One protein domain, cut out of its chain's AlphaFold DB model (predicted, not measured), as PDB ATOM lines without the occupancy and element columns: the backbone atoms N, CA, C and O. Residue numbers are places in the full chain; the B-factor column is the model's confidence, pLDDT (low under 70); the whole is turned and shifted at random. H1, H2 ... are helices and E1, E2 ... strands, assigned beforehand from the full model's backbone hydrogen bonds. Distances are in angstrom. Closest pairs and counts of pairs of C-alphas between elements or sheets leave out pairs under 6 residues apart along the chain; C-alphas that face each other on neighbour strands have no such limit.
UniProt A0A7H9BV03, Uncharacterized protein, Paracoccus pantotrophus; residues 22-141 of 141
ATOM      1  N   TYR A  22     -47.810  -6.768  20.743       85.88
ATOM      2  CA  TYR A  22     -48.810  -5.752  20.399       85.88
ATOM      3  C   TYR A  22     -50.249  -6.286  20.300       85.88
ATOM      4  O   TYR A  22     -51.186  -5.488  20.322       85.88
ATOM      5  N   ARG A  23     -50.435  -7.605  20.163       88.25
ATOM      6  CA  ARG A  23     -51.756  -8.254  20.166       88.25
ATOM      7  C   ARG A  23     -52.304  -8.434  21.584       88.25
ATOM      8  O   ARG A  23     -53.512  -8.532  21.750       88.25
ATOM      9  N   PHE A  24     -51.426  -8.456  22.586       91.38
ATOM     10  CA  PHE A  24     -51.768  -8.778  23.972       91.38
ATOM     11  C   PHE A  24     -51.776  -7.547  24.872       91.38
ATOM     12  O   PHE A  24     -52.619  -7.449  25.755       91.38
ATOM     13  N   VAL A  25     -50.858  -6.600  24.668       89.12
ATOM     14  CA  VAL A  25     -50.743  -5.413  25.526       89.12
ATOM     15  C   VAL A  25     -51.291  -4.161  24.850       89.12
ATOM     16  O   VAL A  25     -51.190  -3.987  23.633       89.12
ATOM     17  N   ALA A  26     -51.850  -3.252  25.648       85.44
ATOM     18  CA  ALA A  26     -52.356  -1.971  25.175       85.44
ATOM     19  C   ALA A  26     -51.254  -1.166  24.460       85.44
ATOM     20  O   ALA A  26     -50.061  -1.246  24.785       85.44
ATOM     21  N   LYS A  27     -51.654  -0.360  23.467       73.50
ATOM     22  CA  LYS A  27     -50.719   0.421  22.642       73.50
ATOM     23  C   LYS A  27     -49.784   1.262  23.515       73.50
ATOM     24  O   LYS A  27     -50.229   2.073  24.314       73.50
ATOM     25  N   GLY A  28     -48.477   1.100  23.302       66.06
ATOM     26  CA  GLY A  28     -47.431   1.815  24.044       66.06
ATOM     27  C   GLY A  28     -46.830   1.033  25.216       66.06
ATOM     28  O   GLY A  28     -45.682   1.303  25.560       66.06
ATOM     29  N   ASN A  29     -47.522   0.010  25.733       75.00
ATOM     30  CA  ASN A  29     -47.036  -0.844  26.827       75.00
ATOM     31  C   ASN A  29     -46.214  -2.056  26.358       75.00
ATOM     32  O   ASN A  29     -45.632  -2.749  27.187       75.00
ATOM     33  N   ALA A  30     -46.101  -2.283  25.043       68.06
ATOM     34  CA  ALA A  30     -45.221  -3.313  24.472       68.06
ATOM     35  C   ALA A  30     -43.737  -2.918  24.507       68.06
ATOM     36  O   ALA A  30     -42.870  -3.770  24.628       68.06
ATOM     37  N   LYS A  31     -43.431  -1.614  24.449       68.44
ATOM     38  CA  LYS A  31     -42.054  -1.092  24.405       68.44
ATOM     39  C   LYS A  31     -41.126  -1.536  25.553       68.44
ATOM     40  O   LYS A  31     -39.942  -1.698  25.279       68.44
ATOM     41  N   PRO A  32     -41.579  -1.693  26.815       74.44
ATOM     42  CA  PRO A  32     -40.720  -2.202  27.885       74.44
ATOM     43  C   PRO A  32     -40.469  -3.717  27.833       74.44
ATOM     44  O   PRO A  32     -39.666  -4.201  28.629       74.44
ATOM     45  N   LEU A  33     -41.142  -4.469  26.956       85.19
ATOM     46  CA  LEU A  33     -40.962  -5.913  26.840       85.19
ATOM     47  C   LEU A  33     -39.807  -6.225  25.887       85.19
ATOM     48  O   LEU A  33     -39.761  -5.734  24.765       85.19
ATOM     49  N   SER A  34     -38.866  -7.049  26.341       89.00
ATOM     50  CA  SER A  34     -37.779  -7.561  25.497       89.00
ATOM     51  C   SER A  34     -38.028  -9.030  25.194       89.00
ATOM     52  O   SER A  34     -38.125  -9.821  26.132       89.00
ATOM     53  N   LEU A  35     -38.137  -9.392  23.915       91.25
ATOM     54  CA  LEU A  35     -38.319 -10.783  23.504       91.25
ATOM     55  C   LEU A  35     -37.126 -11.632  23.976       91.25
ATOM     56  O   LEU A  35     -35.972 -11.226  23.836       91.25
ATOM     57  N   LEU A  36     -37.418 -12.777  24.590       92.94
ATOM     58  CA  LEU A  36     -36.435 -13.754  25.061       92.94
ATOM     59  C   LEU A  36     -36.390 -15.005  24.185       92.94
ATOM     60  O   LEU A  36     -35.326 -15.605  24.097       92.94
ATOM     61  N   ALA A  37     -37.538 -15.418  23.648       93.31
ATOM     62  CA  ALA A  37     -37.708 -16.610  22.822       93.31
ATOM     63  C   ALA A  37     -39.079 -16.557  22.131       93.31
ATOM     64  O   ALA A  37     -40.039 -16.054  22.732       93.31
ATOM     65  N   SER A  38     -39.197 -17.103  20.921       92.69
ATOM     66  CA  SER A  38     -40.487 -17.305  20.254       92.69
ATOM     67  C   SER A  38     -40.479 -18.524  19.344       92.69
ATOM     68  O   SER A  38     -39.467 -18.860  18.743       92.69
ATOM     69  N   GLU A  39     -41.636 -19.171  19.235       91.75
ATOM     70  CA  GLU A  39     -41.845 -20.313  18.353       91.75
ATOM     71  C   GLU A  39     -43.258 -20.264  17.770       91.75
ATOM     72  O   GLU A  39     -44.225 -19.897  18.447       91.75
ATOM     73  N   ALA A  40     -43.381 -20.642  16.498       89.00
ATOM     74  CA  ALA A  40     -44.643 -20.646  15.776       89.00
ATOM     75  C   ALA A  40     -44.788 -21.930  14.961       89.00
ATOM     76  O   ALA A  40     -44.015 -22.191  14.038       89.00
ATOM     77  N   GLN A  41     -45.847 -22.686  15.235       85.19
ATOM     78  CA  GLN A  41     -46.226 -23.838  14.434       85.19
ATOM     79  C   GLN A  41     -47.494 -23.534  13.648       85.19
ATOM     80  O   GLN A  41     -48.564 -23.283  14.207       85.19
ATOM     81  N   SER A  42     -47.361 -23.569  12.318       70.81
ATOM     82  CA  SER A  42     -48.466 -23.345  11.383       70.81
ATOM     83  C   SER A  42     -49.667 -24.221  11.759       70.81
ATOM     84  O   SER A  42     -49.524 -25.435  11.859       70.81
ATOM     85  N   PHE A  43     -50.843 -23.603  11.931       66.69
ATOM     86  CA  PHE A  43     -52.116 -24.237  12.324       66.69
ATOM     87  C   PHE A  43     -52.229 -24.744  13.775       66.69
ATOM     88  O   PHE A  43     -53.299 -25.235  14.129       66.69
ATOM     89  N   VAL A  44     -51.185 -24.618  14.607       77.00
ATOM     90  CA  VAL A  44     -51.164 -25.182  15.970       77.00
ATOM     91  C   VAL A  44     -51.094 -24.095  17.044       77.00
ATOM     92  O   VAL A  44     -51.982 -24.025  17.891       77.00
ATOM     93  N   CYS A  45     -50.062 -23.246  17.023       87.12
ATOM     94  CA  CYS A  45     -49.841 -22.217  18.043       87.12
ATOM     95  C   CYS A  45     -48.781 -21.189  17.631       87.12
ATOM     96  O   CYS A  45     -47.963 -21.423  16.742       87.12
ATOM     97  N   VAL A  46     -48.760 -20.068  18.350       90.44
ATOM     98  CA  VAL A  46     -47.624 -19.147  18.438       90.44
ATOM     99  C   VAL A  46     -47.372 -18.845  19.911       90.44
ATOM    100  O   VAL A  46     -48.302 -18.484  20.634       90.44
ATOM    101  N   VAL A  47     -46.128 -18.985  20.364       93.44
ATOM    102  CA  VAL A  47     -45.711 -18.688  21.739       93.44
ATOM    103  C   VAL A  47     -44.536 -17.722  21.707       93.44
ATOM    104  O   VAL A  47     -43.587 -17.918  20.956       93.44
ATOM    105  N   ALA A  48     -44.574 -16.696  22.551       94.00
ATOM    106  CA  ALA A  48     -43.455 -15.786  22.760       94.00
ATOM    107  C   ALA A  48     -43.271 -15.486  24.251       94.00
ATOM    108  O   ALA A  48     -44.234 -15.197  24.964       94.00
ATOM    109  N   ILE A  49     -42.026 -15.541  24.725       94.69
ATOM    110  CA  ILE A  49     -41.645 -15.183  26.094       94.69
ATOM    111  C   ILE A  49     -40.884 -13.868  26.065       94.69
ATOM    112  O   ILE A  49     -39.920 -13.702  25.323       94.69
ATOM    113  N   TYR A  50     -41.268 -12.956  26.946       93.69
ATOM    114  CA  TYR A  50     -40.697 -11.632  27.088       93.69
ATOM    115  C   TYR A  50     -40.193 -11.407  28.508       93.69
ATOM    116  O   TYR A  50     -40.798 -11.839  29.493       93.69
ATOM    117  N   ARG A  51     -39.114 -10.636  28.619       91.75
ATOM    118  CA  ARG A  51     -38.695 -10.016  29.870       91.75
ATOM    119  C   ARG A  51     -39.451  -8.707  30.060       91.75
ATOM    120  O   ARG A  51     -39.339  -7.802  29.235       91.75
ATOM    121  N   ALA A  52     -40.158  -8.601  31.173       86.62
ATOM    122  CA  ALA A  52     -40.678  -7.366  31.737       86.62
ATOM    123  C   ALA A  52     -39.723  -6.856  32.830       86.62
ATOM    124  O   ALA A  52     -39.008  -7.631  33.468       86.62
ATOM    125  N   SER A  53     -39.685  -5.543  33.068       77.69
ATOM    126  CA  SER A  53     -38.889  -5.011  34.180       77.69
ATOM    127  C   SER A  53     -39.469  -5.471  35.539       77.69
ATOM    128  O   SER A  53     -40.691  -5.475  35.703       77.69
ATOM    129  N   PRO A  54     -38.627  -5.831  36.532       63.09
ATOM    130  CA  PRO A  54     -39.063  -6.394  37.820       63.09
ATOM    131  C   PRO A  54     -39.976  -5.492  38.662       63.09
ATOM    132  O   PRO A  54     -40.607  -5.954  39.606       63.09
ATOM    133  N   SER A  55     -40.030  -4.192  38.361       63.28
ATOM    134  CA  SER A  55     -40.867  -3.216  39.067       63.28
ATOM    135  C   SER A  55     -42.196  -2.927  38.366       63.28
ATOM    136  O   SER A  55     -42.931  -2.036  38.795       63.28
ATOM    137  N   ILE A  56     -42.490  -3.597  37.249       64.94
ATOM    138  CA  ILE A  56     -43.707  -3.337  36.483       64.94
ATOM    139  C   ILE A  56     -44.840  -4.177  37.075       64.94
ATOM    140  O   ILE A  56     -44.725  -5.384  37.276       64.94
ATOM    141  N   LYS A  57     -45.966  -3.511  37.333       80.56
ATOM    142  CA  LYS A  57     -47.270  -4.170  37.441       80.56
ATOM    143  C   LYS A  57     -47.543  -4.994  36.165       80.56
ATOM    144  O   LYS A  57     -46.895  -4.749  35.148       80.56
ATOM    145  N   PRO A  58     -48.504  -5.930  36.171       85.44
ATOM    146  CA  PRO A  58     -48.920  -6.582  34.934       85.44
ATOM    147  C   PRO A  58     -49.179  -5.526  33.850       85.44
ATOM    148  O   PRO A  58     -49.778  -4.489  34.170       85.44
ATOM    149  N   PRO A  59     -48.703  -5.725  32.607       86.44
ATOM    150  CA  PRO A  59     -48.942  -4.755  31.553       86.44
ATOM    151  C   PRO A  59     -50.449  -4.597  31.350       86.44
ATOM    152  O   PRO A  59     -51.221  -5.548  31.504       86.44
ATOM    153  N   GLU A  60     -50.877  -3.386  31.012       89.88
ATOM    154  CA  GLU A  60     -52.255  -3.174  30.586       89.88
ATOM    155  C   GLU A  60     -52.493  -3.970  29.302       89.88
ATOM    156  O   GLU A  60     -51.684  -3.909  28.370       89.88
ATOM    157  N   LEU A  61     -53.578  -4.736  29.279       91.25
ATOM    158  CA  LEU A  61     -53.909  -5.613  28.166       91.25
ATOM    159  C   LEU A  61     -54.633  -4.849  27.058       91.25
ATOM    160  O   LEU A  61     -55.255  -3.813  27.290       91.25
ATOM    161  N   ALA A  62     -54.524  -5.352  25.834       90.75
ATOM    162  CA  ALA A  62     -55.284  -4.841  24.706       90.75
ATOM    163  C   ALA A  62     -56.790  -5.103  24.894       90.75
ATOM    164  O   ALA A  62     -57.209  -5.971  25.663       90.75
ATOM    165  N   ASN A  63     -57.618  -4.359  24.155       85.94
ATOM    166  CA  ASN A  63     -59.066  -4.560  24.168       85.94
ATOM    167  C   ASN A  63     -59.422  -6.007  23.797       85.94
ATOM    168  O   ASN A  63     -58.939  -6.515  22.787       85.94
ATOM    169  N   GLY A  64     -60.323  -6.619  24.570       87.69
ATOM    170  CA  GLY A  64     -60.830  -7.975  24.333       87.69
ATOM    171  C   GLY A  64     -60.292  -9.026  25.302       87.69
ATOM    172  O   GLY A  64     -60.895 -10.090  25.404       87.69
ATOM    173  N   PHE A  65     -59.224  -8.717  26.039       91.88
ATOM    174  CA  PHE A  65     -58.774  -9.540  27.157       91.88
ATOM    175  C   PHE A  65     -59.599  -9.278  28.414       91.88
ATOM    176  O   PHE A  65     -59.951  -8.136  28.724       91.88
ATOM    177  N   GLU A  66     -59.825 -10.339  29.178       90.81
ATOM    178  CA  GLU A  66     -60.345 -10.243  30.536       90.81
ATOM    179  C   GLU A  66     -59.340  -9.555  31.482       90.81
ATOM    180  O   GLU A  66     -58.136  -9.485  31.203       90.81
ATOM    181  N   PRO A  67     -59.777  -9.051  32.647       89.94
ATOM    182  CA  PRO A  67     -58.853  -8.596  33.673       89.94
ATOM    183  C   PRO A  67     -57.879  -9.702  34.093       89.94
ATOM    184  O   PRO A  67     -58.215 -10.889  34.116       89.94
ATOM    185  N   TRP A  68     -56.669  -9.305  34.485       91.88
ATOM    186  CA  TRP A  68     -55.707 -10.234  35.067       91.88
ATOM    187  C   TRP A  68     -56.288 -10.947  36.287       91.88
ATOM    188  O   TRP A  68     -56.791 -10.305  37.210       91.88
ATOM    189  N   SER A  69     -56.131 -12.266  36.322       89.31
ATOM    190  CA  SER A  69     -56.540 -13.101  37.445       89.31
ATOM    191  C   SER A  69     -55.349 -13.849  38.021       89.31
ATOM    192  O   SER A  69     -54.519 -14.368  37.282       89.31
ATOM    193  N   SER A  70     -55.272 -13.918  39.348       87.25
ATOM    194  CA  SER A  70     -54.362 -14.813  40.075       87.25
ATOM    195  C   SER A  70     -55.049 -16.112  40.505       87.25
ATOM    196  O   SER A  70     -54.453 -16.917  41.215       87.25
ATOM    197  N   THR A  71     -56.328 -16.285  40.159       82.94
ATOM    198  CA  THR A  71     -57.074 -17.497  40.485       82.94
ATOM    199  C   THR A  71     -56.482 -18.664  39.697       82.94
ATOM    200  O   THR A  71     -56.309 -18.531  38.481       82.94
ATOM    201  N   PRO A  72     -56.182 -19.803  40.344       72.31
ATOM    202  CA  PRO A  72     -55.685 -20.979  39.648       72.31
ATOM    203  C   PRO A  72     -56.619 -21.404  38.513       72.31
ATOM    204  O   PRO A  72     -57.840 -21.353  38.646       72.31
ATOM    205  N   LEU A  73     -56.036 -21.896  37.419       66.88
ATOM    206  CA  LEU A  73     -56.778 -22.382  36.247       66.88
ATOM    207  C   LEU A  73     -57.838 -23.435  36.601       66.88
ATOM    208  O   LEU A  73     -58.893 -23.479  35.978       66.88
ATOM    209  N   SER A  74     -57.574 -24.267  37.615       67.25
ATOM    210  CA  SER A  74     -58.509 -25.291  38.101       67.25
ATOM    211  C   SER A  74     -59.813 -24.725  38.662       67.25
ATOM    212  O   SER A  74     -60.803 -25.450  38.728       67.25
ATOM    213  N   ASP A  75     -59.809 -23.454  39.063       70.38
ATOM    214  CA  ASP A  75     -60.882 -22.831  39.837       70.38
ATOM    215  C   ASP A  75     -61.679 -21.812  38.997       70.38
ATOM    216  O   ASP A  75     -62.688 -21.272  39.455       70.38
ATOM    217  N   ARG A  76     -61.260 -21.557  37.749       68.25
ATOM    218  CA  ARG A  76     -62.002 -20.757  36.760       68.25
ATOM    219  C   ARG A  76     -62.867 -21.710  35.939       68.25
ATOM    220  O   ARG A  76     -62.364 -22.729  35.493       68.25
ATOM    221  N   VAL A  77     -64.164 -21.443  35.748       60.81
ATOM    222  CA  VAL A  77     -65.090 -22.386  35.063       60.81
ATOM    223  C   VAL A  77     -65.425 -21.952  33.628       60.81
ATOM    224  O   VAL A  77     -65.650 -22.806  32.775       60.81
ATOM    225  N   ASN A  78     -65.436 -20.643  33.341       57.59
ATOM    226  CA  ASN A  78     -65.769 -20.112  32.011       57.59
ATOM    227  C   ASN A  78     -64.522 -19.770  31.179       57.59
ATOM    228  O   ASN A  78     -64.491 -20.073  29.988       57.59
ATOM    229  N   GLU A  79     -63.484 -19.178  31.782       61.12
ATOM    230  CA  GLU A  79     -62.226 -18.862  31.079       61.12
ATOM    231  C   GLU A  79     -61.359 -20.104  30.824       61.12
ATOM    232  O   GLU A  79     -60.550 -20.145  29.895       61.12
ATOM    233  N   THR A  80     -61.591 -21.169  31.587       68.44
ATOM    234  CA  THR A  80     -60.772 -22.380  31.571       68.44
ATOM    235  C   THR A  80     -60.845 -23.131  30.245       68.44
ATOM    236  O   THR A  80     -59.853 -23.733  29.859       68.44
ATOM    237  N   ALA A  81     -61.927 -23.042  29.461       77.06
ATOM    238  CA  ALA A  81     -61.968 -23.676  28.136       77.06
ATOM    239  C   ALA A  81     -60.982 -23.040  27.133       77.06
ATOM    240  O   ALA A  81     -60.326 -23.758  26.372       77.06
ATOM    241  N   VAL A  82     -60.858 -21.708  27.141       82.25
ATOM    242  CA  VAL A  82     -59.909 -20.982  26.280       82.25
ATOM    243  C   VAL A  82     -58.486 -21.205  26.776       82.25
ATOM    244  O   VAL A  82     -57.614 -21.584  25.994       82.25
ATOM    245  N   GLU A  83     -58.271 -21.036  28.083       83.69
ATOM    246  CA  GLU A  83     -56.965 -21.210  28.713       83.69
ATOM    247  C   GLU A  83     -56.432 -22.638  28.521       83.69
ATOM    248  O   GLU A  83     -55.290 -22.810  28.099       83.69
ATOM    249  N   LEU A  84     -57.262 -23.673  28.724       84.38
ATOM    250  CA  LEU A  84     -56.889 -25.075  28.491       84.38
ATOM    251  C   LEU A  84     -56.478 -25.323  27.040       84.38
ATOM    252  O   LEU A  84     -55.467 -25.982  26.798       84.38
ATOM    253  N   ARG A  85     -57.259 -24.824  26.073       84.56
ATOM    254  CA  ARG A  85     -56.967 -25.025  24.649       84.56
ATOM    255  C   ARG A  85     -55.637 -24.382  24.278       84.56
ATOM    256  O   ARG A  85     -54.782 -25.049  23.704       84.56
ATOM    257  N   ALA A  86     -55.456 -23.116  24.639       87.12
ATOM    258  CA  ALA A  86     -54.246 -22.374  24.319       87.12
ATOM    259  C   ALA A  86     -53.008 -22.983  24.992       87.12
ATOM    260  O   ALA A  86     -51.981 -23.134  24.337       87.12
ATOM    261  N   LEU A  87     -53.096 -23.398  26.262       89.06
ATOM    262  CA  LEU A  87     -51.979 -24.035  26.973       89.06
ATOM    263  C   LEU A  87     -51.635 -25.419  26.411       89.06
ATOM    264  O   LEU A  87     -50.458 -25.761  26.326       89.06
ATOM    265  N   ASN A  88     -52.634 -26.201  25.995       89.50
ATOM    266  CA  ASN A  88     -52.392 -27.473  25.315       89.50
ATOM    267  C   ASN A  88     -51.698 -27.259  23.969       89.50
ATOM    268  O   ASN A  88     -50.672 -27.886  23.718       89.50
ATOM    269  N   ASN A  89     -52.207 -26.337  23.149       89.12
ATOM    270  CA  ASN A  89     -51.598 -25.997  21.866       89.12
ATOM    271  C   ASN A  89     -50.165 -25.484  22.062       89.12
ATOM    272  O   ASN A  89     -49.254 -25.929  21.378       89.12
ATOM    273  N   ALA A  90     -49.936 -24.624  23.060       90.81
ATOM    274  CA  ALA A  90     -48.611 -24.113  23.395       90.81
ATOM    275  C   ALA A  90     -47.589 -25.210  23.711       90.81
ATOM    276  O   ALA A  90     -46.404 -24.969  23.512       90.81
ATOM    277  N   GLY A  91     -48.015 -26.393  24.169       91.62
ATOM    278  CA  GLY A  91     -47.129 -27.539  24.380       91.62
ATOM    279  C   GLY A  91     -46.380 -27.964  23.114       91.62
ATOM    280  O   GLY A  91     -45.209 -28.328  23.200       91.62
ATOM    281  N   GLU A  92     -47.011 -27.835  21.944       90.69
ATOM    282  CA  GLU A  92     -46.400 -28.146  20.646       90.69
ATOM    283  C   GLU A  92     -45.342 -27.099  20.256       90.69
ATOM    284  O   GLU A  92     -44.283 -27.454  19.747       90.69
ATOM    285  N   CYS A  93     -45.572 -25.819  20.579       90.94
ATOM    286  CA  CYS A  93     -44.614 -24.724  20.370       90.94
ATOM    287  C   CYS A  93     -43.599 -24.560  21.519       90.94
ATOM    288  O   CYS A  93     -42.785 -23.640  21.489       90.94
ATOM    289  N   TRP A  94     -43.635 -25.399  22.563       93.81
ATOM    290  CA  TRP A  94     -42.773 -25.244  23.742       93.81
ATOM    291  C   TRP A  94     -41.390 -25.861  23.513       93.81
ATOM    292  O   TRP A  94     -41.035 -26.919  24.053       93.81
ATOM    293  N   ASP A  95     -40.617 -25.204  22.660       93.00
ATOM    294  CA  ASP A  95     -39.316 -25.645  22.178       93.00
ATOM    295  C   ASP A  95     -38.184 -25.480  23.224       93.00
ATOM    296  O   ASP A  95     -38.401 -25.141  24.391       93.00
ATOM    297  N   ALA A  96     -36.937 -25.759  22.830       94.56
ATOM    298  CA  ALA A  96     -35.793 -25.669  23.736       94.56
ATOM    299  C   ALA A  96     -35.496 -24.231  24.200       94.56
ATOM    300  O   ALA A  96     -35.071 -24.042  25.347       94.56
ATOM    301  N   GLU A  97     -35.707 -23.228  23.346       93.62
ATOM    302  CA  GLU A  97     -35.456 -21.831  23.696       93.62
ATOM    303  C   GLU A  97     -36.492 -21.322  24.704       93.62
ATOM    304  O   GLU A  97     -36.136 -20.777  25.756       93.62
ATOM    305  N   ILE A  98     -37.766 -21.622  24.456       95.06
ATOM    306  CA  ILE A  98     -38.891 -21.319  25.340       95.06
ATOM    307  C   ILE A  98     -38.735 -22.029  26.693       95.06
ATOM    308  O   ILE A  98     -38.929 -21.416  27.750       95.06
ATOM    309  N   ARG A  99     -38.301 -23.298  26.713       96.56
ATOM    310  CA  ARG A  99     -37.993 -24.027  27.963       96.56
ATOM    311  C   ARG A  99     -36.885 -23.361  28.762       96.56
ATOM    312  O   ARG A  99     -36.984 -23.247  29.983       96.56
ATOM    313  N   LYS A 100     -35.831 -22.899  28.086       96.00
ATOM    314  CA  LYS A 100     -34.720 -22.188  28.727       96.00
ATOM    315  C   LYS A 100     -35.169 -20.838  29.288       96.00
ATOM    316  O   LYS A 100     -34.771 -20.497  30.399       96.00
ATOM    317  N   ALA A 101     -35.991 -20.093  28.552       94.75
ATOM    318  CA  ALA A 101     -36.488 -18.785  28.971       94.75
ATOM    319  C   ALA A 101     -37.487 -18.878  30.141       94.75
ATOM    320  O   ALA A 101     -37.405 -18.089  31.081       94.75
ATOM    321  N   SER A 102     -38.393 -19.860  30.117       94.62
ATOM    322  CA  SER A 102     -39.376 -20.098  31.189       94.62
ATOM    323  C   SER A 102     -38.806 -20.848  32.399       94.62
ATOM    324  O   SER A 102     -39.336 -20.741  33.510       94.62
ATOM    325  N   GLY A 103     -37.742 -21.630  32.203       95.69
ATOM    326  CA  GLY A 103     -37.236 -22.577  33.198       95.69
ATOM    327  C   GLY A 103     -38.198 -23.742  33.459       95.69
ATOM    328  O   GLY A 103     -38.177 -24.307  34.550       95.69
ATOM    329  N   SER A 104     -39.067 -24.069  32.496       96.25
ATOM    330  CA  SER A 104     -40.094 -25.108  32.618       96.25
ATOM    331  C   SER A 104     -40.133 -26.005  31.378       96.25
ATOM    332  O   SER A 104     -39.978 -25.487  30.271       96.25
ATOM    333  N   PRO A 105     -40.363 -27.327  31.522       95.31
ATOM    334  CA  PRO A 105     -40.422 -28.248  30.385       95.31
ATOM    335  C   PRO A 105     -41.618 -28.013  29.454       95.31
ATOM    336  O   PRO A 105     -41.509 -28.299  28.266       95.31
ATOM    337  N   ASP A 106     -42.731 -27.498  29.977       94.00
ATOM    338  CA  ASP A 106     -43.971 -27.241  29.240       94.00
ATOM    339  C   ASP A 106     -44.803 -26.143  29.957       94.00
ATOM    340  O   ASP A 106     -44.465 -25.756  31.093       94.00
ATOM    341  N   PRO A 107     -45.862 -25.597  29.322       92.38
ATOM    342  CA  PRO A 107     -46.655 -24.516  29.910       92.38
ATOM    343  C   PRO A 107     -47.462 -24.947  31.148       92.38
ATOM    344  O   PRO A 107     -47.711 -24.125  32.035       92.38
ATOM    345  N   TRP A 108     -47.836 -26.223  31.269       90.12
ATOM    346  CA  TRP A 108     -48.580 -26.740  32.425       90.12
ATOM    347  C   TRP A 108     -47.709 -26.809  33.676       90.12
ATOM    348  O   TRP A 108     -48.112 -26.361  34.752       90.12
ATOM    349  N   HIS A 109     -46.485 -27.312  33.538       92.50
ATOM    350  CA  HIS A 109     -45.501 -27.287  34.614       92.50
ATOM    351  C   HIS A 109     -45.170 -25.853  35.025       92.50
ATOM    352  O   HIS A 109     -45.019 -25.591  36.218       92.50
ATOM    353  N   TYR A 110     -45.129 -24.917  34.069       92.50
ATOM    354  CA  TYR A 110     -44.843 -23.516  34.359       92.50
ATOM    355  C   TYR A 110     -45.952 -22.902  35.212       92.50
ATOM    356  O   TYR A 110     -45.692 -22.432  36.322       92.50
ATOM    357  N   THR A 111     -47.198 -22.963  34.732       89.12
ATOM    358  CA  THR A 111     -48.354 -22.357  35.412       89.12
ATOM    359  C   THR A 111     -48.586 -22.955  36.798       89.12
ATOM    360  O   THR A 111     -48.888 -22.222  37.739       89.12
ATOM    361  N   LYS A 112     -48.346 -24.259  36.974       88.00
ATOM    362  CA  LYS A 112     -48.420 -24.923  38.282       88.00
ATOM    363  C   LYS A 112     -47.298 -24.504  39.237       88.00
ATOM    364  O   LYS A 112     -47.545 -24.368  40.433       88.00
ATOM    365  N   ALA A 113     -46.073 -24.347  38.733       89.12
ATOM    366  CA  ALA A 113     -44.906 -24.059  39.563       89.12
ATOM    367  C   ALA A 113     -44.865 -22.609  40.052       89.12
ATOM    368  O   ALA A 113     -44.485 -22.375  41.198       89.12
ATOM    369  N   VAL A 114     -45.227 -21.647  39.196       88.81
ATOM    370  CA  VAL A 114     -45.079 -20.214  39.514       88.81
ATOM    371  C   VAL A 114     -46.389 -19.522  39.878       88.81
ATOM    372  O   VAL A 114     -46.340 -18.415  40.400       88.81
ATOM    373  N   GLN A 115     -47.538 -20.166  39.631       88.00
ATOM    374  CA  GLN A 115     -48.877 -19.595  39.838       88.00
ATOM    375  C   GLN A 115     -48.986 -18.165  39.277       88.00
ATOM    376  O   GLN A 115     -49.216 -17.209  40.023       88.00
ATOM    377  N   PRO A 116     -48.741 -17.994  37.965       90.88
ATOM    378  CA  PRO A 116     -48.692 -16.677  37.354       90.88
ATOM    379  C   PRO A 116     -50.087 -16.048  37.301       90.88
ATOM    380  O   PRO A 116     -51.106 -16.724  37.432       90.88
ATOM    381  N   MET A 117     -50.126 -14.746  37.038       92.56
ATOM    382  CA  MET A 117     -51.362 -14.069  36.664       92.56
ATOM    383  C   MET A 117     -51.703 -14.426  35.216       92.56
ATOM    384  O   MET A 117     -50.819 -14.411  34.360       92.56
ATOM    385  N   ILE A 118     -52.964 -14.742  34.937       92.00
ATOM    386  CA  ILE A 118     -53.423 -15.174  33.614       92.00
ATOM    387  C   ILE A 118     -54.611 -14.321  33.175       92.00
ATOM    388  O   ILE A 118     -55.485 -13.963  33.972       92.00
ATOM    389  N   SER A 119     -54.627 -13.982  31.894       92.62
ATOM    390  CA  SER A 119     -55.775 -13.403  31.209       92.62
ATOM    391  C   SER A 119     -55.915 -14.030  29.825       92.62
ATOM    392  O   SER A 119     -54.930 -14.455  29.225       92.62
ATOM    393  N   SER A 120     -57.138 -14.079  29.315       92.19
ATOM    394  CA  SER A 120     -57.453 -14.601  27.991       92.19
ATOM    395  C   SER A 120     -58.452 -13.705  27.273       92.19
ATOM    396  O   SER A 120     -59.229 -13.002  27.923       92.19
ATOM    397  N   ASP A 121     -58.473 -13.777  25.947       90.31
ATOM    398  CA  ASP A 121     -59.544 -13.221  25.121       90.31
ATOM    399  C   ASP A 121     -60.411 -14.329  24.499       90.31
ATOM    400  O   ASP A 121     -60.062 -15.509  24.491       90.31
ATOM    401  N   HIS A 122     -61.556 -13.962  23.925       86.00
ATOM    402  CA  HIS A 122     -62.425 -14.924  23.233       86.00
ATOM    403  C   HIS A 122     -61.868 -15.423  21.886       86.00
ATOM    404  O   HIS A 122     -62.480 -16.288  21.257       86.00
ATOM    405  N   SER A 123     -60.728 -14.895  21.434       85.94
ATOM    406  CA  SER A 123     -60.101 -15.252  20.157       85.94
ATOM    407  C   SER A 123     -59.120 -16.416  20.286       85.94
ATOM    408  O   SER A 123     -58.641 -16.902  19.265       85.94
ATOM    409  N   GLY A 124     -58.841 -16.889  21.505       87.19
ATOM    410  CA  GLY A 124     -57.873 -17.963  21.741       87.19
ATOM    411  C   GLY A 124     -56.495 -17.483  22.182       87.19
ATOM    412  O   GLY A 124     -55.550 -18.271  22.189       87.19
ATOM    413  N   ASN A 125     -56.356 -16.210  22.549       91.12
ATOM    414  CA  ASN A 125     -55.103 -15.676  23.055       91.12
ATOM    415  C   ASN A 125     -55.066 -15.755  24.582       91.12
ATOM    416  O   ASN A 125     -56.041 -15.431  25.257       91.12
ATOM    417  N   VAL A 126     -53.915 -16.144  25.127       92.75
ATOM    418  CA  VAL A 126     -53.653 -16.218  26.565       92.75
ATOM    419  C   VAL A 126     -52.385 -15.444  26.903       92.75
ATOM    420  O   VAL A 126     -51.308 -15.693  26.362       92.75
ATOM    421  N   ALA A 127     -52.532 -14.499  27.821       94.12
ATOM    422  CA  ALA A 127     -51.468 -13.725  28.424       94.12
ATOM    423  C   ALA A 127     -51.135 -14.320  29.795       94.12
ATOM    424  O   ALA A 127     -52.019 -14.508  30.629       94.12
ATOM    425  N   VAL A 128     -49.855 -14.578  30.049       94.00
ATOM    426  CA  VAL A 128     -49.360 -15.073  31.337       94.00
ATOM    427  C   VAL A 128     -48.311 -14.104  31.863       94.00
ATOM    428  O   VAL A 128     -47.397 -13.723  31.139       94.00
ATOM    429  N   PHE A 129     -48.410 -13.714  33.130       94.00
ATOM    430  CA  PHE A 129     -47.454 -12.825  33.775       94.00
ATOM    431  C   PHE A 129     -46.961 -13.412  35.097       94.00
ATOM    432  O   PHE A 129     -47.734 -13.617  36.030       94.00
ATOM    433  N   ASP A 130     -45.657 -13.666  35.179       93.06
ATOM    434  CA  ASP A 130     -44.951 -14.012  36.411       93.06
ATOM    435  C   ASP A 130     -44.303 -12.737  36.983       93.06
ATOM    436  O   ASP A 130     -43.246 -12.308  36.497       93.06
ATOM    437  N   PRO A 131     -44.909 -12.118  38.014       89.06
ATOM    438  CA  PRO A 131     -44.383 -10.899  38.614       89.06
ATOM    439  C   PRO A 131     -43.078 -11.123  39.386       89.06
ATOM    440  O   PRO A 131     -42.305 -10.182  39.543       89.06
ATOM    441  N   GLN A 132     -42.808 -12.339  39.874       89.00
ATOM    442  CA  GLN A 132     -41.599 -12.619  40.654       89.00
ATOM    443  C   GLN A 132     -40.361 -12.634  39.762       89.00
ATOM    444  O   GLN A 132     -39.291 -12.179  40.168       89.00
ATOM    445  N   ARG A 133     -40.508 -13.155  38.540       90.62
ATOM    446  CA  ARG A 133     -39.418 -13.246  37.559       90.62
ATOM    447  C   ARG A 133     -39.419 -12.103  36.550       90.62
ATOM    448  O   ARG A 133     -38.448 -11.960  35.810       90.62
ATOM    449  N   GLY A 134     -40.489 -11.307  36.502       91.31
ATOM    450  CA  GLY A 134     -40.690 -10.309  35.455       91.31
ATOM    451  C   GLY A 134     -40.785 -10.974  34.083       91.31
ATOM    452  O   GLY A 134     -40.132 -10.537  33.140       91.31
ATOM    453  N   ILE A 135     -41.540 -12.068  33.975       93.12
ATOM    454  CA  ILE A 135     -41.725 -12.798  32.716       93.12
ATOM    455  C   ILE A 135     -43.155 -12.597  32.229       93.12
ATOM    456  O   ILE A 135     -44.108 -12.810  32.975       93.12
ATOM    457  N   PHE A 136     -43.296 -12.217  30.964       94.12
ATOM    458  CA  PHE A 136     -44.568 -12.165  30.258       94.12
ATOM    459  C   PHE A 136     -44.552 -13.207  29.138       94.12
ATOM    460  O   PHE A 136     -43.597 -13.260  28.372       94.12
ATOM    461  N   ILE A 137     -45.585 -14.037  29.043       94.50
ATOM    462  CA  ILE A 137     -45.723 -15.050  27.997       94.50
ATOM    463  C   ILE A 137     -47.003 -14.764  27.223       94.50
ATOM    464  O   ILE A 137     -48.080 -14.655  27.809       94.50
ATOM    465  N   ALA A 138     -46.864 -14.647  25.910       94.19
ATOM    466  CA  ALA A 138     -47.958 -14.508  24.970       94.19
ATOM    467  C   ALA A 138     -48.165 -15.842  24.254       94.19
ATOM    468  O   ALA A 138     -47.229 -16.378  23.661       94.19
ATOM    469  N   ILE A 139     -49.381 -16.371  24.320       93.56
ATOM    470  CA  ILE A 139     -49.777 -17.626  23.683       93.56
ATOM    471  C   ILE A 139     -50.965 -17.334  22.773       93.56
ATOM    472  O   ILE A 139     -51.964 -16.781  23.225       93.56
ATOM    473  N   SER A 140     -50.873 -17.707  21.504       89.12
ATOM    474  CA  SER A 140     -51.948 -17.590  20.517       89.12
ATOM    475  C   SER A 140     -52.236 -18.968  19.923       89.12
ATOM    476  O   SER A 140     -51.292 -19.665  19.547       89.12
ATOM    477  N   GLY A 141     -53.508 -19.382  19.848       78.00
ATOM    478  CA  GLY A 141     -53.887 -20.696  19.314       78.00
ATOM    479  C   GLY A 141     -55.380 -20.950  19.161       78.00
ATOM    480  O   GLY A 141     -56.219 -20.094  19.519       78.00
TER     481      GLY A 141
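This is residues 22 to 141 of the 141 residues of an uncharacterized protein of Paracoccus pantotrophus (UniProt A0A7H9BV03). What does the model look like? A twisted wall of five strands has H1, H2 and H3 over one face, in two layers, helices on one face of a sheet, while unnamed residues 22 to 30 and 57 to 65 pass over the other face. What is it made of? The printed part has 120 residues, with E1 E2 H1 H2 H3 E3 E4 E5 along the chain and an antiparallel sheet E1 E2 E5 E4 E3. The class is mixed, with under half of the residues in named elements; the whole is compact, radius of gyration of the C-alphas 12.8 A, spanning 31 by 29 by 27 A.

How do the strands pair? E1, residues 34 to 41, and E2, residues 45 to 51, form a hairpin, N 39 and O 47 being 2.9 A apart. E3, residues 117 to 120, E4, residues 125 to 130, and E5, residues 135 to 140, form a meander of two hairpins, each strand the antiparallel neighbour of the one before, with N 119 and O 127 2.9 A apart and N 128 and O 137 2.9 A. E5 is also antiparallel to E2, N 48 and O 138 being 2.9 A apart. How do the helices sit? H1, residues 80 to 92, runs across the strands, only just over E2 with 3 C-alphas; H2, residues 96 to 102, slantwise over E2; H3, residues 107 to 114, along E4. H1 touches H3 with residues 87 to 91 alone, closest C-alphas Leu 87 and Pro 107, 6.1 A. Every O i to N i+4 pair is within hydrogen-bond range in H2 and H3, 8 of 9 in H1.

Where does the first strand begin? E1 starts at C-alpha 34, (-37.779, -7.561, 25.497), measures 21.4 A and bends by 54 degrees at residue 37. Where does the last end? E5 ends at C-alpha 140, (-51.948, -17.590, 20.517); H1 measures 19.0 A.

Is anything missing? The printed part has no cut, and the link E2 to H1, 28 residues, is long. Where is confidence low? Fourteen residues are under 70, among them 54 to 56 and 76 to 80.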